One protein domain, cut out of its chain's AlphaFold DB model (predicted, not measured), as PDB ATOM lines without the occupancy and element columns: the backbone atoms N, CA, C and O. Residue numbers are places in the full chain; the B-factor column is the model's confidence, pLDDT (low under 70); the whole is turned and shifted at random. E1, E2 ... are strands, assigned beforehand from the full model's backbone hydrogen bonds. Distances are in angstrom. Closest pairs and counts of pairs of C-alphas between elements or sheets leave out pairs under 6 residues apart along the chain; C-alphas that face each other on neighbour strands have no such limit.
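This is residues 45 to 122 of the 122 residues of the protein "Lipoprotein" of human gut metagenome (UniProt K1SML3). With little regular structure, the printed part winds into a short solenoid of stacked three-sided turns: E3, E4 and E5, then E6, E7 and residues 112 to 113. The hairpin E1 and E2 lies beside E3. The 78 printed residues have seven named strands, E1 to E7, and no named helix; the class is all strand, with 27 residues in named elements. Sheet E1 E2 E3 E6 is mixed, E4 E7 parallel. The whole is compact, 32 by 25 by 21 A, radius of gyration of the C-alphas 11.3 A.

E1, residues 45 to 47, starts at C-alpha 45 (40.983, 15.759, 330.581). E2 is 50 to 53, E3 77 to 80, E4 83 to 86, E5 90 to 93, E6 96 to 99; E7, 104 to 107, ends at C-alpha 107 (37.207, 31.476, 313.643).

E3 and E6 are parallel, N 80 to O 98 2.8 A; E4 and E7 likewise, N 86 to O 106 2.8 A. E5 pairs with no named strand; its residues 90 to 91 pair with 112 to 113.

The printed part has no cut. Link E2 to E3 is long. Residues 116 to 120 and 122 have pLDDT under 70.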
ATOM      1  N   THR A  45      41.827  15.831 329.392       96.25
ATOM      2  CA  THR A  45      40.983  15.759 330.581       96.25
ATOM      3  C   THR A  45      39.681  15.026 330.245       96.25
ATOM      4  O   THR A  45      39.529  14.446 329.166       96.25
ATOM      5  N   THR A  46      38.734  15.027 331.181       95.75
ATOM      6  CA  THR A  46      37.374  14.542 330.934       95.75
ATOM      7  C   THR A  46      36.372  15.595 331.385       95.75
ATOM      8  O   THR A  46      36.569  16.221 332.427       95.75
ATOM      9  N   ASN A  47      35.305  15.789 330.613       92.56
ATOM     10  CA  ASN A  47      34.202  16.687 330.953       92.56
ATOM     11  C   ASN A  47      32.883  15.944 330.715       92.56
ATOM     12  O   ASN A  47      32.646  15.445 329.619       92.56
ATOM     13  N   GLY A  48      32.076  15.769 331.765       89.31
ATOM     14  CA  GLY A  48      30.827  15.000 331.678       89.31
ATOM     15  C   GLY A  48      31.008  13.530 331.270       89.31
ATOM     16  O   GLY A  48      30.072  12.917 330.776       89.31
ATOM     17  N   GLY A  49      32.208  12.959 331.445       93.00
ATOM     18  CA  GLY A  49      32.551  11.608 330.979       93.00
ATOM     19  C   GLY A  49      33.028  11.528 329.521       93.00
ATOM     20  O   GLY A  49      33.458  10.460 329.093       93.00
ATOM     21  N   LEU A  50      33.011  12.641 328.784       94.31
ATOM     22  CA  LEU A  50      33.553  12.745 327.429       94.31
ATOM     23  C   LEU A  50      35.041  13.105 327.461       94.31
ATOM     24  O   LEU A  50      35.519  13.751 328.400       94.31
ATOM     25  N   LYS A  51      35.778  12.710 326.417       95.75
ATOM     26  CA  LYS A  51      37.177  13.116 326.243       95.75
ATOM     27  C   LYS A  51      37.247  14.609 325.955       95.75
ATOM     28  O   LYS A  51      36.538  15.114 325.084       95.75
ATOM     29  N   ALA A  52      38.136  15.290 326.666       96.81
ATOM     30  CA  ALA A  52      38.314  16.723 326.546       96.81
ATOM     31  C   ALA A  52      39.783  17.084 326.316       96.81
ATOM     32  O   ALA A  52      40.668  16.459 326.903       96.81
ATOM     33  N   CYS A  53      40.053  18.092 325.489       97.00
ATOM     34  CA  CYS A  53      41.405  18.602 325.255       97.00
ATOM     35  C   CYS A  53      41.415  20.130 325.146       97.00
ATOM     36  O   CYS A  53      40.397  20.756 324.835       97.00
ATOM     37  N   ASP A  54      42.562  20.743 325.417       97.12
ATOM     38  CA  ASP A  54      42.793  22.180 325.250       97.12
ATOM     39  C   ASP A  54      43.184  22.577 323.816       97.12
ATOM     40  O   ASP A  54      43.267  23.766 323.513       97.12
ATOM     41  N   HIS A  55      43.365  21.608 322.919       96.62
ATOM     42  CA  HIS A  55      43.631  21.824 321.498       96.62
ATOM     43  C   HIS A  55      42.518  21.211 320.650       96.62
ATOM     44  O   HIS A  55      42.022  20.124 320.943       96.62
ATOM     45  N   ILE A  56      42.114  21.926 319.597       95.38
ATOM     46  CA  ILE A  56      40.999  21.512 318.726       95.38
ATOM     47  C   ILE A  56      41.461  20.916 317.390       95.38
ATOM     48  O   ILE A  56      40.677  20.239 316.724       95.38
ATOM     49  N   LEU A  57      42.708  21.187 316.987       96.44
ATOM     50  CA  LEU A  57      43.249  20.741 315.706       96.44
ATOM     51  C   LEU A  57      43.991  19.418 315.848       96.44
ATOM     52  O   LEU A  57      44.763  19.228 316.776       96.44
ATOM     53  N   PHE A  58      43.757  18.523 314.901       96.31
ATOM     54  CA  PHE A  58      44.359  17.201 314.832       96.31
ATOM     55  C   PHE A  58      44.842  16.921 313.407       96.31
ATOM     56  O   PHE A  58      44.465  17.588 312.434       96.31
ATOM     57  N   GLY A  59      45.723  15.935 313.280       95.69
ATOM     58  CA  GLY A  59      46.078  15.345 312.001       95.69
ATOM     59  C   GLY A  59      44.901  14.565 311.426       95.69
ATOM     60  O   GLY A  59      44.026  14.100 312.150       95.69
ATOM     61  N   THR A  60      44.899  14.372 310.110       93.38
ATOM     62  CA  THR A  60      43.912  13.516 309.427       93.38
ATOM     63  C   THR A  60      44.076  12.026 309.751       93.38
ATOM     64  O   THR A  60      43.318  11.201 309.254       93.38
ATOM     65  N   ASP A  61      45.109  11.672 310.518       94.38
ATOM     66  CA  ASP A  61      45.343  10.357 311.111       94.38
ATOM     67  C   ASP A  61      44.856  10.270 312.571       94.38
ATOM     68  O   ASP A  61      45.266   9.362 313.295       94.38
ATOM     69  N   ASP A  62      44.018  11.225 312.995       93.88
ATOM     70  CA  ASP A  62      43.423  11.346 314.331       93.88
ATOM     71  C   ASP A  62      44.449  11.537 315.467       93.88
ATOM     72  O   ASP A  62      44.149  11.339 316.646       93.88
ATOM     73  N   LYS A  63      45.679  11.950 315.127       94.38
ATOM     74  CA  LYS A  63      46.743  12.232 316.099       94.38
ATOM     75  C   LYS A  63      46.892  13.717 316.384       94.38
ATOM     76  O   LYS A  63      46.509  14.577 315.594       94.38
ATOM     77  N   GLU A  64      47.493  14.012 317.526       95.69
ATOM     78  CA  GLU A  64      47.838  15.365 317.948       95.69
ATOM     79  C   GLU A  64      48.720  16.050 316.900       95.69
ATOM     80  O   GLU A  64      49.792  15.561 316.538       95.69
ATOM     81  N   ASN A  65      48.256  17.186 316.388       95.12
ATOM     82  CA  ASN A  65      49.015  17.994 315.449       95.12
ATOM     83  C   ASN A  65      48.511  19.433 315.516       95.12
ATOM     84  O   ASN A  65      47.456  19.761 314.982       95.12
ATOM     85  N   ALA A  66      49.286  20.312 316.153       92.12
ATOM     86  CA  ALA A  66      48.917  21.720 316.309       92.12
ATOM     87  C   ALA A  66      48.780  22.469 314.973       92.12
ATOM     88  O   ALA A  66      48.064  23.465 314.893       92.12
ATOM     89  N   ASN A  67      49.440  21.968 313.924       93.38
ATOM     90  CA  ASN A  67      49.336  22.468 312.553       93.38
ATOM     91  C   ASN A  67      48.367  21.627 311.703       93.38
ATOM     92  O   ASN A  67      48.396  21.693 310.474       93.38
ATOM     93  N   GLY A  68      47.560  20.786 312.347       94.19
ATOM     94  CA  GLY A  68      46.584  19.926 311.705       94.19
ATOM     95  C   GLY A  68      45.442  20.707 311.062       94.19
ATOM     96  O   GLY A  68      45.198  21.877 311.356       94.19
ATOM     97  N   THR A  69      44.727  20.037 310.167       95.69
ATOM     98  CA  THR A  69      43.569  20.594 309.454       95.69
ATOM     99  C   THR A  69      42.268  19.890 309.823       95.69
ATOM    100  O   THR A  69      41.214  20.243 309.304       95.69
ATOM    101  N   GLN A  70      42.306  18.914 310.729       95.50
ATOM    102  CA  GLN A  70      41.113  18.271 311.254       95.50
ATOM    103  C   GLN A  70      40.658  18.980 312.529       95.50
ATOM    104  O   GLN A  70      41.465  19.225 313.416       95.50
ATOM    105  N   ILE A  71      39.371  19.294 312.628       95.06
ATOM    106  CA  ILE A  71      38.728  19.783 313.848       95.06
ATOM    107  C   ILE A  71      38.107  18.573 314.548       95.06
ATOM    108  O   ILE A  71      37.244  17.907 313.972       95.06
ATOM    109  N   GLY A  72      38.542  18.313 315.781       93.94
ATOM    110  CA  GLY A  72      38.128  17.149 316.567       93.94
ATOM    111  C   GLY A  72      39.084  15.959 316.450       93.94
ATOM    112  O   GLY A  72      39.811  15.794 315.470       93.94
ATOM    113  N   ASN A  73      39.085  15.114 317.477       94.50
ATOM    114  CA  ASN A  73      40.061  14.036 317.663       94.50
ATOM    115  C   ASN A  73      39.698  12.713 316.953       94.50
ATOM    116  O   ASN A  73      40.261  11.675 317.285       94.50
ATOM    117  N   GLY A  74      38.714  12.731 316.050       93.25
ATOM    118  CA  GLY A  74      38.230  11.544 315.335       93.25
ATOM    119  C   GLY A  74      37.147  10.741 316.064       93.25
ATOM    120  O   GLY A  74      36.454   9.949 315.423       93.25
ATOM    121  N   ASP A  75      36.938  10.968 317.366       94.25
ATOM    122  CA  ASP A  75      35.819  10.366 318.092       94.25
ATOM    123  C   ASP A  75      34.483  11.013 317.693       94.25
ATOM    124  O   ASP A  75      34.423  12.118 317.150       94.25
ATOM    125  N   GLN A  76      33.378  10.320 317.983       93.38
ATOM    126  CA  GLN A  76      32.042  10.851 317.709       93.38
ATOM    127  C   GLN A  76      31.749  12.120 318.519       93.38
ATOM    128  O   GLN A  76      31.099  13.016 317.997       93.38
ATOM    129  N   GLU A  77      32.209  12.194 319.767       93.88
ATOM    130  CA  GLU A  77      31.982  13.315 320.682       93.88
ATOM    131  C   GLU A  77      33.311  13.746 321.305       93.88
ATOM    132  O   GLU A  77      34.043  12.926 321.864       93.88
ATOM    133  N   PHE A  78      33.606  15.040 321.233       94.94
ATOM    134  CA  PHE A  78      34.840  15.635 321.731       94.94
ATOM    135  C   PHE A  78      34.553  16.980 322.401       94.94
ATOM    136  O   PHE A  78      33.768  17.777 321.893       94.94
ATOM    137  N   VAL A  79      35.201  17.256 323.533       96.12
ATOM    138  CA  VAL A  79      35.030  18.521 324.263       96.12
ATOM    139  C   VAL A  79      36.293  19.375 324.161       96.12
ATOM    140  O   VAL A  79      37.371  18.999 324.619       96.12
ATOM    141  N   PHE A  80      36.159  20.572 323.609       96.38
ATOM    142  CA  PHE A  80      37.212  21.573 323.591       96.38
ATOM    143  C   PHE A  80      37.159  22.436 324.855       96.38
ATOM    144  O   PHE A  80      36.119  22.990 325.204       96.38
ATOM    145  N   THR A  81      38.298  22.565 325.531       96.69
ATOM    146  CA  THR A  81      38.443  23.296 326.809       96.69
ATOM    147  C   THR A  81      39.449  24.445 326.736       96.69
ATOM    148  O   THR A  81      39.697  25.129 327.727       96.69
ATOM    149  N   GLY A  82      40.066  24.642 325.570       95.50
ATOM    150  CA  GLY A  82      41.156  25.587 325.396       95.50
ATOM    151  C   GLY A  82      40.725  26.944 324.867       95.50
ATOM    152  O   GLY A  82      39.549  27.305 324.820       95.50
ATOM    153  N   LYS A  83      41.725  27.703 324.424       96.25
ATOM    154  CA  LYS A  83      41.536  28.980 323.737       96.25
ATOM    155  C   LYS A  83      42.325  28.959 322.442       96.25
ATOM    156  O   LYS A  83      43.551  28.898 322.477       96.25
ATOM    157  N   GLN A  84      41.639  28.985 321.303       94.94
ATOM    158  CA  GLN A  84      42.287  28.850 320.004       94.94
ATOM    159  C   GLN A  84      41.613  29.710 318.938       94.94
ATOM    160  O   GLN A  84      40.396  29.876 318.901       94.94
ATOM    161  N   THR A  85      42.436  30.265 318.051       95.56
ATOM    162  CA  THR A  85      41.979  30.948 316.840       95.56
ATOM    163  C   THR A  85      42.267  30.072 315.629       95.56
ATOM    164  O   THR A  85      43.430  29.783 315.345       95.56
ATOM    165  N   LEU A  86      41.226  29.671 314.905       94.81
ATOM    166  CA  LEU A  86      41.355  29.025 313.607       94.81
ATOM    167  C   LEU A  86      41.637  30.088 312.554       94.81
ATOM    168  O   LEU A  86      40.842  31.011 312.352       94.81
ATOM    169  N   LYS A  87      42.799  29.962 311.916       95.06
ATOM    170  CA  LYS A  87      43.187  30.819 310.801       95.06
ATOM    171  C   LYS A  87      42.322  30.521 309.592       95.06
ATOM    172  O   LYS A  87      41.818  29.412 309.448       95.06
ATOM    173  N   LYS A  88      42.189  31.499 308.697       95.62
ATOM    174  CA  LYS A  88      41.510  31.270 307.421       95.62
ATOM    175  C   LYS A  88      42.121  30.058 306.708       95.62
ATOM    176  O   LYS A  88      43.302  30.062 306.365       95.62
ATOM    177  N   GLY A  89      41.297  29.055 306.435       94.19
ATOM    178  CA  GLY A  89      41.713  27.821 305.779       94.19
ATOM    179  C   GLY A  89      40.541  26.877 305.551       94.19
ATOM    180  O   GLY A  89      39.395  27.229 305.830       94.19
ATOM    181  N   THR A  90      40.843  25.685 305.042       95.00
ATOM    182  CA  THR A  90      39.874  24.593 304.915       95.00
ATOM    183  C   THR A  90      40.163  23.553 305.983       95.00
ATOM    184  O   THR A  90      41.298  23.086 306.086       95.00
ATOM    185  N   TYR A  91      39.139  23.187 306.747       94.75
ATOM    186  CA  TYR A  91      39.244  22.212 307.821       94.75
ATOM    187  C   TYR A  91      38.241  21.072 307.656       94.75
ATOM    188  O   TYR A  91      37.098  21.267 307.240       94.75
ATOM    189  N   LEU A  92      38.659  19.875 308.051       93.94
ATOM    190  CA  LEU A  92      37.802  18.700 308.111       93.94
ATOM    191  C   LEU A  92      37.204  18.587 309.511       93.94
ATOM    192  O   LEU A  92      37.920  18.298 310.464       93.94
ATOM    193  N   LEU A  93      35.898  18.795 309.650       93.12
ATOM    194  CA  LEU A  93      35.213  18.552 310.918       93.12
ATOM    195  C   LEU A  93      34.929  17.054 311.085       93.12
ATOM    196  O   LEU A  93      34.310  16.438 310.213       93.12
ATOM    197  N   LYS A  94      35.379  16.472 312.202       91.69
ATOM    198  CA  LYS A  94      35.136  15.074 312.572       91.69
ATOM    199  C   LYS A  94      34.368  14.996 313.884       91.69
ATOM    200  O   LYS A  94      34.850  15.462 314.911       91.69
ATOM    201  N   GLY A  95      33.200  14.361 313.826       90.81
ATOM    202  CA  GLY A  95      32.326  14.192 314.983       90.81
ATOM    203  C   GLY A  95      31.690  15.502 315.450       90.81
ATOM    204  O   GLY A  95      31.615  16.483 314.706       90.81
ATOM    205  N   TRP A  96      31.216  15.484 316.691       91.50
ATOM    206  CA  TRP A  96      30.628  16.613 317.397       91.50
ATOM    207  C   TRP A  96      31.671  17.225 318.322       91.50
ATOM    208  O   TRP A  96      32.234  16.534 319.174       91.50
ATOM    209  N   VAL A  97      31.912  18.526 318.164       93.12
ATOM    210  CA  VAL A  97      32.821  19.276 319.032       93.12
ATOM    211  C   VAL A  97      32.019  20.212 319.923       93.12
ATOM    212  O   VAL A  97      31.400  21.166 319.452       93.12
ATOM    213  N   TYR A  98      32.058  19.937 321.219       93.81
ATOM    214  CA  TYR A  98      31.442  20.751 322.255       93.81
ATOM    215  C   TYR A  98      32.433  21.781 322.780       93.81
ATOM    216  O   TYR A  98      33.593  21.452 323.030       93.81
ATOM    217  N   ILE A  99      31.985  23.015 322.992       93.75
ATOM    218  CA  ILE A  99      32.806  24.058 323.615       93.75
ATOM    219  C   ILE A  99      32.452  24.099 325.093       93.75
ATOM    220  O   ILE A  99      31.316  24.411 325.446       93.75
ATOM    221  N   ALA A 100      33.410  23.737 325.944       94.50
ATOM    222  CA  ALA A 100      33.225  23.773 327.386       94.50
ATOM    223  C   ALA A 100      33.122  25.213 327.905       94.50
ATOM    224  O   ALA A 100      33.673  26.142 327.310       94.50
ATOM    225  N   ASP A 101      32.497  25.372 329.070       92.56
ATOM    226  CA  ASP A 101      32.503  26.641 329.791       92.56
ATOM    227  C   ASP A 101      33.938  27.169 329.999       92.56
ATOM    228  O   ASP A 101      34.864  26.431 330.349       92.56
ATOM    229  N   GLY A 102      34.126  28.462 329.731       91.50
ATOM    230  CA  GLY A 102      35.426  29.137 329.781       91.50
ATOM    231  C   GLY A 102      36.366  28.898 328.588       91.50
ATOM    232  O   GLY A 102      37.420  29.544 328.526       91.50
ATOM    233  N   ALA A 103      36.009  28.028 327.638       95.06
ATOM    234  CA  ALA A 103      36.752  27.850 326.392       95.06
ATOM    235  C   ALA A 103      36.433  28.962 325.377       95.06
ATOM    236  O   ALA A 103      35.338  29.521 325.350       95.06
ATOM    237  N   GLU A 104      37.396  29.281 324.510       94.94
ATOM    238  CA  GLU A 104      37.248  30.326 323.490       94.94
ATOM    239  C   GLU A 104      37.704  29.810 322.126       94.94
ATOM    240  O   GLU A 104      38.891  29.579 321.893       94.94
ATOM    241  N   LEU A 105      36.760  29.658 321.198       93.69
ATOM    242  CA  LEU A 105      37.047  29.322 319.808       93.69
ATOM    243  C   LEU A 105      36.768  30.538 318.926       93.69
ATOM    244  O   LEU A 105      35.622  30.936 318.734       93.69
ATOM    245  N   THR A 106      37.826  31.124 318.376       94.19
ATOM    246  CA  THR A 106      37.717  32.195 317.377       94.19
ATOM    247  C   THR A 106      37.933  31.607 315.992       94.19
ATOM    248  O   THR A 106      38.894  30.876 315.779       94.19
ATOM    249  N   ILE A 107      37.076  31.935 315.031       93.25
ATOM    250  CA  ILE A 107      37.207  31.476 313.643       93.25
ATOM    251  C   ILE A 107      37.402  32.704 312.765       93.25
ATOM    252  O   ILE A 107      36.555  33.599 312.745       93.25
ATOM    253  N   GLU A 108      38.526  32.773 312.052       94.88
ATOM    254  CA  GLU A 108      38.766  33.882 311.136       94.88
ATOM    255  C   GLU A 108      37.776  33.851 309.955       94.88
ATOM    256  O   GLU A 108      37.466  32.776 309.423       94.88
ATOM    257  N   PRO A 109      37.287  35.019 309.496       93.88
ATOM    258  CA  PRO A 109      36.392  35.098 308.348       93.88
ATOM    259  C   PRO A 109      36.971  34.444 307.086       93.88
ATOM    260  O   PRO A 109      38.126  34.659 306.712       93.88
ATOM    261  N   GLY A 110      36.129  33.687 306.381       92.38
ATOM    262  CA  GLY A 110      36.511  32.970 305.164       92.38
ATOM    263  C   GLY A 110      37.133  31.593 305.408       92.38
ATOM    264  O   GLY A 110      37.664  31.016 304.461       92.38
ATOM    265  N   THR A 111      37.079  31.087 306.643       93.62
ATOM    266  CA  THR A 111      37.342  29.679 306.963       93.62
ATOM    267  C   THR A 111      36.228  28.796 306.395       93.62
ATOM    268  O   THR A 111      35.055  29.161 306.471       93.62
ATOM    269  N   ILE A 112      36.593  27.652 305.819       91.62
ATOM    270  CA  ILE A 112      35.681  26.672 305.218       91.62
ATOM    271  C   ILE A 112      35.793  25.369 306.006       91.62
ATOM    272  O   ILE A 112      36.898  24.929 306.322       91.62
ATOM    273  N   THR A 113      34.661  24.739 306.298       89.19
ATOM    274  CA  THR A 113      34.605  23.402 306.892       89.19
ATOM    275  C   THR A 113      33.844  22.453 305.974       89.19
ATOM    276  O   THR A 113      32.835  22.844 305.388       89.19
ATOM    277  N   ASP A 114      34.311  21.208 305.855       84.62
ATOM    278  CA  ASP A 114      33.665  20.186 305.004       84.62
ATOM    279  C   ASP A 114      32.253  19.797 305.485       84.62
ATOM    280  O   ASP A 114      31.449  19.271 304.716       84.62
ATOM    281  N   TRP A 115      31.935  20.087 306.747       77.31
ATOM    282  CA  TRP A 115      30.619  19.889 307.350       77.31
ATOM    283  C   TRP A 115      30.151  21.159 308.058       77.31
ATOM    284  O   TRP A 115      30.960  22.033 308.387       77.31
ATOM    285  N   CYS A 116      28.839  21.257 308.299       66.81
ATOM    286  CA  CYS A 116      28.282  22.314 309.137       66.81
ATOM    287  C   CYS A 116      28.868  22.187 310.547       66.81
ATOM    288  O   CYS A 116      28.754  21.134 311.174       66.81
ATOM    289  N   LEU A 117      29.531  23.242 311.021       67.12
ATOM    290  CA  LEU A 117      30.020  23.311 312.391       67.12
ATOM    291  C   LEU A 117      28.841  23.659 313.301       67.12
ATOM    292  O   LEU A 117      28.562  24.832 313.552       67.12
ATOM    293  N   ASP A 118      28.148  22.631 313.778       66.19
ATOM    294  CA  ASP A 118      27.098  22.784 314.779       66.19
ATOM    295  C   ASP A 118      27.750  22.936 316.157       66.19
ATOM    296  O   ASP A 118      28.088  21.961 316.831       66.19
ATOM    297  N   LEU A 119      27.985  24.189 316.552       64.62
ATOM    298  CA  LEU A 119      28.626  24.520 317.817       64.62
ATOM    299  C   LEU A 119      27.622  24.417 318.967       64.62
ATOM    300  O   LEU A 119      26.755  25.279 319.124       64.62
ATOM    301  N   TYR A 120      27.773  23.392 319.801       69.25
ATOM    302  CA  TYR A 120      27.047  23.290 321.063       69.25
ATOM    303  C   TYR A 120      27.926  23.815 322.196       69.25
ATOM    304  O   TYR A 120      28.977  23.249 322.508       69.25
ATOM    305  N   ILE A 121      27.493  24.928 322.784       70.62
ATOM    306  CA  ILE A 121      28.072  25.478 324.011       70.62
ATOM    307  C   ILE A 121      27.398  24.744 325.175       70.62
ATOM    308  O   ILE A 121      26.164  24.737 325.246       70.62
ATOM    309  N   LEU A 122      28.202  24.082 326.011       61.47
ATOM    310  CA  LEU A 122      27.743  23.321 327.180       61.47
ATOM    311  C   LEU A 122      27.671  24.187 328.439       61.47
ATOM    312  O   LEU A 122      28.533  25.081 328.585       61.47
TER     313      LEU A 122